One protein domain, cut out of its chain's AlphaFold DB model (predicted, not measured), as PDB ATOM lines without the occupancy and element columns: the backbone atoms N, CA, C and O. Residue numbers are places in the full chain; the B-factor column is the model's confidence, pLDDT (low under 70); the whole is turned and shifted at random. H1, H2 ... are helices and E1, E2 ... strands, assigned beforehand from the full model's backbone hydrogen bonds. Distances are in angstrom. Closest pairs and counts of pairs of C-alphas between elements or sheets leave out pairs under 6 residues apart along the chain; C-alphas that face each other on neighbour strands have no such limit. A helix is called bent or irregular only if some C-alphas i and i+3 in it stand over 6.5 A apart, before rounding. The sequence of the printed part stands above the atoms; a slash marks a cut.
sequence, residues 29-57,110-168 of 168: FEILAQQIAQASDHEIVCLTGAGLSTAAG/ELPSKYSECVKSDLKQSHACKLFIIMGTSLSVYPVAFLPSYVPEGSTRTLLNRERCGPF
ATOM      1  N   PHE A  29     185.834 157.179 105.350       91.44
ATOM      2  CA  PHE A  29     187.133 156.504 105.385       91.44
ATOM      3  C   PHE A  29     188.100 157.140 106.379       91.44
ATOM      4  O   PHE A  29     188.839 156.408 107.040       91.44
ATOM      5  N   GLU A  30     188.083 158.462 106.532       93.81
ATOM      6  CA  GLU A  30     188.872 159.145 107.558       93.81
ATOM      7  C   GLU A  30     188.429 158.743 108.969       93.81
ATOM      8  O   GLU A  30     189.274 158.394 109.795       93.81
ATOM      9  N   ILE A  31     187.118 158.694 109.230       92.75
ATOM     10  CA  ILE A  31     186.563 158.225 110.508       92.75
ATOM     11  C   ILE A  31     187.010 156.786 110.790       92.75
ATOM     12  O   ILE A  31     187.501 156.491 111.882       92.75
ATOM     13  N   LEU A  32     186.890 155.886 109.811       94.00
ATOM     14  CA  LEU A  32     187.328 154.498 109.969       94.00
ATOM     15  C   LEU A  32     188.839 154.406 110.235       94.00
ATOM     16  O   LEU A  32     189.267 153.647 111.104       94.00
ATOM     17  N   ALA A  33     189.654 155.188 109.525       94.75
ATOM     18  CA  ALA A  33     191.098 155.222 109.737       94.75
ATOM     19  C   ALA A  33     191.459 155.704 111.151       94.75
ATOM     20  O   ALA A  33     192.335 155.121 111.790       94.75
ATOM     21  N   GLN A  34     190.757 156.716 111.671       94.25
ATOM     22  CA  GLN A  34     190.927 157.191 113.045       94.25
ATOM     23  C   GLN A  34     190.543 156.119 114.070       94.25
ATOM     24  O   GLN A  34     191.291 155.895 115.019       94.25
ATOM     25  N   GLN A  35     189.425 155.418 113.863       94.38
ATOM     26  CA  GLN A  35     189.005 154.312 114.731       94.38
ATOM     27  C   GLN A  35     190.044 153.184 114.757       94.38
ATOM     28  O   GLN A  35     190.386 152.689 115.828       94.38
ATOM     29  N   ILE A  36     190.587 152.807 113.594       94.50
ATOM     30  CA  ILE A  36     191.656 151.802 113.492       94.50
ATOM     31  C   ILE A  36     192.914 152.275 114.230       94.50
ATOM     32  O   ILE A  36     193.510 151.502 114.975       94.50
ATOM     33  N   ALA A  37     193.308 153.541 114.065       93.31
ATOM     34  CA  ALA A  37     194.473 154.099 114.748       93.31
ATOM     35  C   ALA A  37     194.299 154.111 116.279       93.31
ATOM     36  O   ALA A  37     195.223 153.744 117.004       93.31
ATOM     37  N   GLN A  38     193.112 154.468 116.775       90.44
ATOM     38  CA  GLN A  38     192.784 154.466 118.208       90.44
ATOM     39  C   GLN A  38     192.709 153.054 118.803       90.44
ATOM     40  O   GLN A  38     192.965 152.874 119.990       90.44
ATOM     41  N   ALA A  39     192.380 152.051 117.988       89.12
ATOM     42  CA  ALA A  39     192.331 150.647 118.387       89.12
ATOM     43  C   ALA A  39     193.644 149.887 118.114       89.12
ATOM     44  O   ALA A  39     193.663 148.667 118.235       89.12
ATOM     45  N   SER A  40     194.731 150.566 117.731       80.50
ATOM     46  CA  SER A  40     195.952 149.911 117.227       80.50
ATOM     47  C   SER A  40     196.702 149.046 118.252       80.50
ATOM     48  O   SER A  40     197.359 148.088 117.851       80.50
ATOM     49  N   ASP A  41     196.547 149.320 119.551       83.94
ATOM     50  CA  ASP A  41     197.077 148.497 120.652       83.94
ATOM     51  C   ASP A  41     196.071 147.435 121.153       83.94
ATOM     52  O   ASP A  41     196.261 146.806 122.196       83.94
ATOM     53  N   HIS A  42     194.969 147.247 120.425       84.19
ATOM     54  CA  HIS A  42     193.851 146.384 120.785       84.19
ATOM     55  C   HIS A  42     193.499 145.405 119.662       84.19
ATOM     56  O   HIS A  42     193.979 145.500 118.532       84.19
ATOM     57  N   GLU A  43     192.633 144.441 119.969       87.75
ATOM     58  CA  GLU A  43     192.118 143.532 118.953       87.75
ATOM     59  C   GLU A  43     191.068 144.252 118.097       87.75
ATOM     60  O   GLU A  43     190.125 144.874 118.603       87.75
ATOM     61  N   ILE A  44     191.242 144.151 116.779       93.06
ATOM     62  CA  ILE A  44     190.277 144.603 115.780       93.06
ATOM     63  C   ILE A  44     189.698 143.359 115.125       93.06
ATOM     64  O   ILE A  44     190.421 142.584 114.494       93.06
ATOM     65  N   VAL A  45     188.387 143.175 115.251       93.75
ATOM     66  CA  VAL A  45     187.690 142.028 114.668       93.75
ATOM     67  C   VAL A  45     186.895 142.489 113.456       93.75
ATOM     68  O   VAL A  45     186.086 143.414 113.533       93.75
ATOM     69  N   CYS A  46     187.107 141.820 112.326       94.75
ATOM     70  CA  CYS A  46     186.406 142.100 111.080       94.75
ATOM     71  C   CYS A  46     185.408 140.984 110.764       94.75
ATOM     72  O   CYS A  46     185.792 139.832 110.569       94.75
ATOM     73  N   LEU A  47     184.132 141.340 110.632       95.12
ATOM     74  CA  LEU A  47     183.098 140.485 110.070       95.12
ATOM     75  C   LEU A  47     182.843 140.871 108.612       95.12
ATOM     76  O   LEU A  47     182.227 141.897 108.317       95.12
ATOM     77  N   THR A  48     183.279 140.010 107.698       94.06
ATOM     78  CA  THR A  48     183.079 140.198 106.258       94.06
ATOM     79  C   THR A  48     182.092 139.189 105.693       94.06
ATOM     80  O   THR A  48     182.138 138.009 106.041       94.06
ATOM     81  N   GLY A  49     181.232 139.632 104.780       91.62
ATOM     82  CA  GLY A  49     180.413 138.743 103.958       91.62
ATOM     83  C   GLY A  49     180.905 138.659 102.515       91.62
ATOM     84  O   GLY A  49     181.826 139.361 102.096       91.62
ATOM     85  N   ALA A  50     180.234 137.819 101.727       88.75
ATOM     86  CA  ALA A  50     180.532 137.660 100.307       88.75
ATOM     87  C   ALA A  50     180.291 138.939  99.486       88.75
ATOM     88  O   ALA A  50     180.863 139.086  98.413       88.75
ATOM     89  N   GLY A  51     179.510 139.897 100.004       87.62
ATOM     90  CA  GLY A  51     179.289 141.202  99.379       87.62
ATOM     91  C   GLY A  51     180.585 141.953  99.062       87.62
ATOM     92  O   GLY A  51     180.631 142.715  98.100       87.62
ATOM     93  N   LEU A  52     181.653 141.705  99.830       88.31
ATOM     94  CA  LEU A  52     182.965 142.297  99.575       88.31
ATOM     95  C   LEU A  52     183.594 141.766  98.275       88.31
ATOM     96  O   LEU A  52     184.138 142.540  97.492       88.31
ATOM     97  N   SER A  53     183.496 140.457  98.025       87.44
ATOM     98  CA  SER A  53     184.069 139.813  96.836       87.44
ATOM     99  C   SER A  53     183.150 139.909  95.617       87.44
ATOM    100  O   SER A  53     183.630 140.125  94.506       87.44
ATOM    101  N   THR A  54     181.830 139.818  95.806       87.62
ATOM    102  CA  THR A  54     180.856 139.921  94.707       87.62
ATOM    103  C   THR A  54     180.849 141.310  94.084       87.62
ATOM    104  O   THR A  54     180.740 141.424  92.865       87.62
ATOM    105  N   ALA A  55     181.081 142.363  94.875       83.44
ATOM    106  CA  ALA A  55     181.288 143.714  94.357       83.44
ATOM    107  C   ALA A  55     182.531 143.830  93.449       83.44
ATOM    108  O   ALA A  55     182.553 144.676  92.559       83.44
ATOM    109  N   ALA A  56     183.533 142.965  93.636       84.31
ATOM    110  CA  ALA A  56     184.721 142.867  92.786       84.31
ATOM    111  C   ALA A  56     184.544 141.898  91.595       84.31
ATOM    112  O   ALA A  56     185.509 141.613  90.888       84.31
ATOM    113  N   GLY A  57     183.333 141.377  91.370       84.50
ATOM    114  CA  GLY A  57     183.032 140.433  90.292       84.50
ATOM    115  C   GLY A  57     183.375 138.974  90.605       84.50
ATOM    116  O   GLY A  57     183.270 138.130  89.718       84.50
ATOM    117  N   GLU A 110     176.455 122.130 110.385       94.12
ATOM    118  CA  GLU A 110     177.082 122.752 111.545       94.12
ATOM    119  C   GLU A 110     178.288 123.602 111.124       94.12
ATOM    120  O   GLU A 110     179.017 123.280 110.182       94.12
ATOM    121  N   LEU A 111     178.519 124.702 111.844       95.12
ATOM    122  CA  LEU A 111     179.742 125.477 111.670       95.12
ATOM    123  C   LEU A 111     180.938 124.732 112.291       95.12
ATOM    124  O   LEU A 111     180.775 124.102 113.338       95.12
ATOM    125  N   PRO A 112     182.153 124.865 111.725       95.50
ATOM    126  CA  PRO A 112     183.363 124.273 112.293       95.50
ATOM    127  C   PRO A 112     183.581 124.683 113.754       95.50
ATOM    128  O   PRO A 112     183.288 125.824 114.119       95.50
ATOM    129  N   SER A 113     184.181 123.816 114.580       95.38
ATOM    130  CA  SER A 113     184.455 124.116 116.003       95.38
ATOM    131  C   SER A 113     185.218 125.432 116.188       95.38
ATOM    132  O   SER A 113     184.900 126.220 117.083       95.38
ATOM    133  N   LYS A 114     186.128 125.720 115.246       94.69
ATOM    134  CA  LYS A 114     186.897 126.961 115.156       94.69
ATOM    135  C   LYS A 114     186.025 128.220 115.197       94.69
ATOM    136  O   LYS A 114     186.438 129.213 115.779       94.69
ATOM    137  N   TYR A 115     184.811 128.191 114.637       94.25
ATOM    138  CA  TYR A 115     183.872 129.311 114.751       94.25
ATOM    139  C   TYR A 115     183.559 129.616 116.220       94.25
ATOM    140  O   TYR A 115     183.719 130.746 116.670       94.25
ATOM    141  N   SER A 116     183.152 128.603 116.985       92.75
ATOM    142  CA  SER A 116     182.798 128.770 118.397       92.75
ATOM    143  C   SER A 116     184.004 129.138 119.262       92.75
ATOM    144  O   SER A 116     183.846 129.866 120.240       92.75
ATOM    145  N   GLU A 117     185.191 128.636 118.917       93.25
ATOM    146  CA  GLU A 117     186.457 128.992 119.567       93.25
ATOM    147  C   GLU A 117     186.774 130.478 119.361       93.25
ATOM    148  O   GLU A 117     186.877 131.196 120.353       93.25
ATOM    149  N   CYS A 118     186.794 130.960 118.111       91.69
ATOM    150  CA  CYS A 118     187.039 132.369 117.786       91.69
ATOM    151  C   CYS A 118     185.992 133.301 118.407       91.69
ATOM    152  O   CYS A 118     186.325 134.344 118.951       91.69
ATOM    153  N   VAL A 119     184.706 132.929 118.413       91.81
ATOM    154  CA  VAL A 119     183.672 133.755 119.070       91.81
ATOM    155  C   VAL A 119     183.925 133.885 120.573       91.81
ATOM    156  O   VAL A 119     183.662 134.937 121.162       91.81
ATOM    157  N   LYS A 120     184.403 132.818 121.220       90.44
ATOM    158  CA  LYS A 120     184.736 132.859 122.645       90.44
ATOM    159  C   LYS A 120     185.971 133.713 122.891       90.44
ATOM    160  O   LYS A 120     185.877 134.614 123.721       90.44
ATOM    161  N   SER A 121     187.071 133.443 122.187       89.12
ATOM    162  CA  SER A 121     188.334 134.151 122.386       89.12
ATOM    163  C   SER A 121     188.222 135.617 122.001       89.12
ATOM    164  O   SER A 121     188.564 136.451 122.820       89.12
ATOM    165  N   ASP A 122     187.661 135.936 120.835       89.44
ATOM    166  CA  ASP A 122     187.816 137.257 120.214       89.44
ATOM    167  C   ASP A 122     186.704 138.240 120.621       89.44
ATOM    168  O   ASP A 122     186.874 139.449 120.500       89.44
ATOM    169  N   LEU A 123     185.546 137.743 121.086       88.12
ATOM    170  CA  LEU A 123     184.378 138.581 121.401       88.12
ATOM    171  C   LEU A 123     183.863 138.405 122.830       88.12
ATOM    172  O   LEU A 123     183.688 139.386 123.542       88.12
ATOM    173  N   LYS A 124     183.588 137.169 123.271       79.88
ATOM    174  CA  LYS A 124     182.917 136.954 124.570       79.88
ATOM    175  C   LYS A 124     183.842 137.087 125.777       79.88
ATOM    176  O   LYS A 124     183.378 137.485 126.840       79.88
ATOM    177  N   GLN A 125     185.095 136.654 125.652       73.50
ATOM    178  CA  GLN A 125     186.044 136.574 126.772       73.50
ATOM    179  C   GLN A 125     187.170 137.600 126.655       73.50
ATOM    180  O   GLN A 125     187.730 138.007 127.673       73.50
ATOM    181  N   SER A 126     187.481 138.052 125.439       64.75
ATOM    182  CA  SER A 126     188.401 139.160 125.229       64.75
ATOM    183  C   SER A 126     187.697 140.485 125.515       64.75
ATOM    184  O   SER A 126     186.885 140.976 124.736       64.75
ATOM    185  N   HIS A 127     188.069 141.128 126.623       68.12
ATOM    186  CA  HIS A 127     187.861 142.570 126.798       68.12
ATOM    187  C   HIS A 127     188.772 143.410 125.874       68.12
ATOM    188  O   HIS A 127     188.806 144.638 125.999       68.12
ATOM    189  N   ALA A 128     189.546 142.771 124.984       69.19
ATOM    190  CA  ALA A 128     190.515 143.422 124.114       69.19
ATOM    191  C   ALA A 128     189.950 143.797 122.741       69.19
ATOM    192  O   ALA A 128     190.540 144.667 122.103       69.19
ATOM    193  N   CYS A 129     188.812 143.241 122.301       84.19
ATOM    194  CA  CYS A 129     188.141 143.753 121.106       84.19
ATOM    195  C   CYS A 129     187.619 145.167 121.387       84.19
ATOM    196  O   CYS A 129     186.646 145.335 122.117       84.19
ATOM    197  N   LYS A 130     188.255 146.188 120.806       89.31
ATOM    198  CA  LYS A 130     187.827 147.595 120.938       89.31
ATOM    199  C   LYS A 130     187.144 148.134 119.693       89.31
ATOM    200  O   LYS A 130     186.360 149.078 119.798       89.31
ATOM    201  N   LEU A 131     187.386 147.508 118.544       93.69
ATOM    202  CA  LEU A 131     186.776 147.872 117.276       93.69
ATOM    203  C   LEU A 131     186.287 146.621 116.540       93.69
ATOM    204  O   LEU A 131     187.067 145.727 116.218       93.69
ATOM    205  N   PHE A 132     184.991 146.593 116.243       94.69
ATOM    206  CA  PHE A 132     184.344 145.553 115.453       94.69
ATOM    207  C   PHE A 132     183.870 146.135 114.118       94.69
ATOM    208  O   PHE A 132     182.935 146.939 114.081       94.69
ATOM    209  N   ILE A 133     184.512 145.741 113.020       95.38
ATOM    210  CA  ILE A 133     184.226 146.249 111.673       95.38
ATOM    211  C   ILE A 133     183.345 145.247 110.938       95.38
ATOM    212  O   ILE A 133     183.694 144.077 110.808       95.38
ATOM    213  N   ILE A 134     182.221 145.708 110.403       95.44
ATOM    214  CA  ILE A 134     181.294 144.897 109.615       95.44
ATOM    215  C   ILE A 134     181.258 145.445 108.203       95.44
ATOM    216  O   ILE A 134     180.986 146.626 108.008       95.44
ATOM    217  N   MET A 135     181.494 144.587 107.213       94.06
ATOM    218  CA  MET A 135     181.501 145.027 105.822       94.06
ATOM    219  C   MET A 135     181.081 143.951 104.827       94.06
ATOM    220  O   MET A 135     181.366 142.763 104.990       94.06
ATOM    221  N   GLY A 136     180.397 144.380 103.765       92.75
ATOM    222  CA  GLY A 136     180.013 143.508 102.653       92.75
ATOM    223  C   GLY A 136     179.098 142.351 103.066       92.75
ATOM    224  O   GLY A 136     179.246 141.236 102.570       92.75
ATOM    225  N   THR A 137     178.179 142.579 104.002       93.44
ATOM    226  CA  THR A 137     177.246 141.563 104.509       93.44
ATOM    227  C   THR A 137     175.860 142.158 104.718       93.44
ATOM    228  O   THR A 137     175.734 143.344 104.999       93.44
ATOM    229  N   SER A 138     174.816 141.338 104.589       92.75
ATOM    230  CA  SER A 138     173.434 141.714 104.919       92.75
ATOM    231  C   SER A 138     173.049 141.366 106.362       92.75
ATOM    232  O   SER A 138     171.941 141.678 106.792       92.75
ATOM    233  N   LEU A 139     173.929 140.662 107.092       94.44
ATOM    234  CA  LEU A 139     173.657 140.099 108.422       94.44
ATOM    235  C   LEU A 139     172.334 139.308 108.490       94.44
ATOM    236  O   LEU A 139     171.596 139.396 109.464       94.44
ATOM    237  N   SER A 140     172.022 138.522 107.455       91.69
ATOM    238  CA  SER A 140     170.762 137.753 107.386       91.69
ATOM    239  C   SER A 140     170.923 136.255 107.671       91.69
ATOM    240  O   SER A 140     169.929 135.547 107.799       91.69
ATOM    241  N   VAL A 141     172.159 135.754 107.750       91.06
ATOM    242  CA  VAL A 141     172.448 134.319 107.904       91.06
ATOM    243  C   VAL A 141     172.942 134.020 109.315       91.06
ATOM    244  O   VAL A 141     174.011 134.474 109.729       91.06
ATOM    245  N   TYR A 142     172.164 133.228 110.046       92.19
ATOM    246  CA  TYR A 142     172.486 132.790 111.399       92.19
ATOM    247  C   TYR A 142     173.401 131.559 111.393       92.19
ATOM    248  O   TYR A 142     173.343 130.764 110.453       92.19
ATOM    249  N   PRO A 143     174.251 131.392 112.423       93.81
ATOM    250  CA  PRO A 143     174.383 132.234 113.625       93.81
ATOM    251  C   PRO A 143     175.280 133.476 113.455       93.81
ATOM    252  O   PRO A 143     175.319 134.327 114.338       93.81
ATOM    253  N   VAL A 144     175.981 133.624 112.325       93.56
ATOM    254  CA  VAL A 144     176.968 134.702 112.100       93.56
ATOM    255  C   VAL A 144     176.349 136.105 112.179       93.56
ATOM    256  O   VAL A 144     176.962 137.019 112.724       93.56
ATOM    257  N   ALA A 145     175.108 136.268 111.713       94.19
ATOM    258  CA  ALA A 145     174.333 137.505 111.838       94.19
ATOM    259  C   ALA A 145     174.219 138.027 113.282       94.19
ATOM    260  O   ALA A 145     174.043 139.224 113.491       94.19
ATOM    261  N   PHE A 146     174.337 137.139 114.273       92.88
ATOM    262  CA  PHE A 146     174.198 137.473 115.684       92.88
ATOM    263  C   PHE A 146     175.512 137.921 116.344       92.88
ATOM    264  O   PHE A 146     175.480 138.440 117.455       92.88
ATOM    265  N   LEU A 147     176.667 137.788 115.676       93.06
ATOM    266  CA  LEU A 147     177.970 138.169 116.240       93.06
ATOM    267  C   LEU A 147     178.056 139.608 116.776       93.06
ATOM    268  O   LEU A 147     178.658 139.775 117.837       93.06
ATOM    269  N   PRO A 148     177.435 140.634 116.155       92.44
ATOM    270  CA  PRO A 148     177.456 141.993 116.700       92.44
ATOM    271  C   PRO A 148     176.850 142.136 118.106       92.44
ATOM    272  O   PRO A 148     177.076 143.158 118.752       92.44
ATOM    273  N   SER A 149     176.068 141.150 118.571       91.00
ATOM    274  CA  SER A 149     175.515 141.111 119.933       91.00
ATOM    275  C   SER A 149     176.505 140.600 120.986       91.00
ATOM    276  O   SER A 149     176.290 140.814 122.173       91.00
ATOM    277  N   TYR A 150     177.583 139.933 120.562       91.31
ATOM    278  CA  TYR A 150     178.639 139.439 121.449       91.31
ATOM    279  C   TYR A 150     179.801 140.416 121.599       91.31
ATOM    280  O   TYR A 150     180.721 140.136 122.358       91.31
ATOM    281  N   VAL A 151     179.773 141.534 120.872       90.69
ATOM    282  CA  VAL A 151     180.788 142.580 120.987       90.69
ATOM    283  C   VAL A 151     180.741 143.164 122.408       90.69
ATOM    284  O   VAL A 151     179.649 143.534 122.850       90.69
ATOM    285  N   PRO A 152     181.882 143.265 123.119       88.75
ATOM    286  CA  PRO A 152     181.914 143.783 124.483       88.75
ATOM    287  C   PRO A 152     181.336 145.195 124.597       88.75
ATOM    288  O   PRO A 152     181.515 146.032 123.704       88.75
ATOM    289  N   GLU A 153     180.699 145.488 125.726       87.38
ATOM    290  CA  GLU A 153     180.210 146.832 126.031       87.38
ATOM    291  C   GLU A 153     181.357 147.860 126.021       87.38
ATOM    292  O   GLU A 153     182.487 147.572 126.421       87.38
ATOM    293  N   GLY A 154     181.079 149.064 125.513       87.31
ATOM    294  CA  GLY A 154     182.078 150.123 125.341       87.31
ATOM    295  C   GLY A 154     182.986 149.965 124.114       87.31
ATOM    296  O   GLY A 154     183.800 150.850 123.861       87.31
ATOM    297  N   SER A 155     182.850 148.887 123.336       90.44
ATOM    298  CA  SER A 155     183.558 148.732 122.057       90.44
ATOM    299  C   SER A 155     182.847 149.485 120.935       90.44
ATOM    300  O   SER A 155     181.616 149.566 120.893       90.44
ATOM    301  N   THR A 156     183.612 149.983 119.970       92.19
ATOM    302  CA  THR A 156     183.062 150.605 118.767       92.19
ATOM    303  C   THR A 156     182.638 149.534 117.767       92.19
ATOM    304  O   THR A 156     183.386 148.600 117.482       92.19
ATOM    305  N   ARG A 157     181.437 149.681 117.199       93.69
ATOM    306  CA  ARG A 157     180.961 148.865 116.077       93.69
ATOM    307  C   ARG A 157     180.807 149.758 114.856       93.69
ATOM    308  O   ARG A 157     180.032 150.710 114.903       93.69
ATOM    309  N   THR A 158     181.503 149.425 113.776       94.50
ATOM    310  CA  THR A 158     181.495 150.217 112.544       94.50
ATOM    311  C   THR A 158     180.936 149.392 111.400       94.50
ATOM    312  O   THR A 158     181.466 148.330 111.078       94.50
ATOM    313  N   LEU A 159     179.865 149.884 110.776       94.00
ATOM    314  CA  LEU A 159     179.264 149.279 109.593       94.00
ATOM    315  C   LEU A 159     179.729 150.029 108.342       94.00
ATOM    316  O   LEU A 159     179.360 151.182 108.136       94.00
ATOM    317  N   LEU A 160     180.487 149.350 107.486       91.19
ATOM    318  CA  LEU A 160     180.850 149.819 106.154       91.19
ATOM    319  C   LEU A 160     180.126 148.961 105.117       91.19
ATOM    320  O   LEU A 160     180.601 147.898 104.712       91.19
ATOM    321  N   ASN A 161     178.945 149.403 104.697       90.62
ATOM    322  CA  ASN A 161     178.117 148.630 103.783       90.62
ATOM    323  C   ASN A 161     177.346 149.527 102.816       90.62
ATOM    324  O   ASN A 161     177.052 150.677 103.130       90.62
ATOM    325  N   ARG A 162     176.998 148.984 101.643       87.50
ATOM    326  CA  ARG A 162     176.200 149.723 100.644       87.50
ATOM    327  C   ARG A 162     174.793 150.029 101.154       87.50
ATOM    328  O   ARG A 162     174.221 151.045 100.786       87.50
ATOM    329  N   GLU A 163     174.259 149.145 101.988       89.25
ATOM    330  CA  GLU A 163     172.934 149.256 102.587       89.25
ATOM    331  C   GLU A 163     173.041 149.055 104.100       89.25
ATOM    332  O   GLU A 163     173.844 148.248 104.579       89.25
ATOM    333  N   ARG A 164     172.223 149.769 104.875       91.25
ATOM    334  CA  ARG A 164     172.158 149.565 106.327       91.25
ATOM    335  C   ARG A 164     171.613 148.166 106.624       91.25
ATOM    336  O   ARG A 164     170.607 147.756 106.053       91.25
ATOM    337  N   CYS A 165     172.248 147.450 107.548       91.81
ATOM    338  CA  CYS A 165     171.825 146.114 107.961       91.81
ATOM    339  C   CYS A 165     172.106 145.877 109.443       91.81
ATOM    340  O   CYS A 165     173.114 146.354 109.952       91.81
ATOM    341  N   GLY A 166     171.277 145.076 110.110       85.38
ATOM    342  CA  GLY A 166     171.427 144.781 111.536       85.38
ATOM    343  C   GLY A 166     171.046 145.952 112.461       85.38
ATOM    344  O   GLY A 166     170.601 147.001 111.991       85.38
ATOM    345  N   PRO A 167     171.176 145.770 113.786       73.12
ATOM    346  CA  PRO A 167     170.738 146.740 114.788       73.12
ATOM    347  C   PRO A 167     171.828 147.791 115.086       73.12
ATOM    348  O   PRO A 167     172.389 147.803 116.184       73.12
ATOM    349  N   PHE A 168     172.144 148.639 114.100       66.12
ATOM    350  CA  PHE A 168     173.045 149.802 114.234       66.12
ATOM    351  C   PHE A 168     172.270 151.085 114.042       66.12
ATOM    352  O   PHE A 168     171.651 151.198 112.961       66.12
TER     353      PHE A 168
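This is residues 29 to 57 and 110 to 168 of the 168 residues of the protein "Deacetylase sirtuin-type domain-containing protein" of Naegleria fowleri (UniProt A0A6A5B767). A small wall of three side-by-side strands, E1, E2 and E3, stands in the middle, with helix H1 covering one face; H3 and H4 stand on the other side of it, reaching the sheet with only part of their lengths. Short H2 sits past the end of E1, and residues 161 to 168 turn back after E3. The printed part has 88 residues with four named helices and three named strands, in the order H1 E1 H2 H3 E2 H4 E3; the sheet, E1 E2 E3, is parallel throughout, and the class is mixed. The whole is compact, with a radius of gyration of the C-alphas of 13.2 A and spans of 38 by 34 by 22 A.

Find C-alpha 29 at (187.133, 156.504, 105.385); from there H1, residues 29 to 38, runs 14.2 A. E1, residues 43 to 48, covers 15.9 A, and H2, residues 51 to 54, covers 5.1 A. Past the cut, look for C-alpha 113 at (184.455, 124.116, 116.003), where H3, residues 113 to 125, starts its 16.5 A. E2, residues 129 to 135, is 16.7 A long, and H4, residues 144 to 149, is 10.2 A long. E3, residues 156 to 160, runs 12.8 A to C-alpha 160 at (180.850, 149.819, 106.154).

Start at E2, the inner strand. Beside it E1 is parallel at 17 degrees, with N 47 and O 133 within hydrogen-bond range at 2.8 A. E3 is parallel to E2 at 15 degrees, with N 134 and O 158 at 2.8 A. H1 and the sheet make two layers, a helix on one face of a sheet: its height over the sheet is 9.9 A. It lies over E2 and, only just, over E3, with 3 of its C-alphas there, and runs along the strands at 18 degrees to E2 on the local plane; its closest C-alphas to E2 are Gln 35 and Leu 131, 7.3 A apart. H3 only grazes the sheet with residues 121 to 123, and H4 only grazes it with residues 144 to 148. H3 and H4 are close but not clearly touching: their closest C-alphas, Val 119 and Leu 147, are 7.7 A apart, at a shallow tilt of 13 degrees, the same way. H2 is not on the sheet; the C-alphas of Leu 52 and Met 135, its closest to E2, are 7.0 A apart. H1 is apart from H2, H3 and H4. H3 is irregular, but only just, with C-alphas 122 and 125 6.8 A apart; H4 is irregular, with C-alphas 145 and 148 7.3 A apart. In H1 every O i to N i+4 pair is within hydrogen-bond range, in H3 8 of 9, in H4 0 of 2 with 2 of 3 O i to N i+3 pairs, and H2 is too short for an O i to N i+4 pair.

Look for the two C-alphas farthest apart, Glu 30 and Glu 110, at 38.5 A. Residues 58 to 109 are not printed, and C-alphas 57 and 110 are 28.3 A apart across the cut. Of the links that are printed whole, none is long. Mean pLDDT of the printed part is 89.6; residues 126 to 128 and residue 168, the chain's last, are under 70.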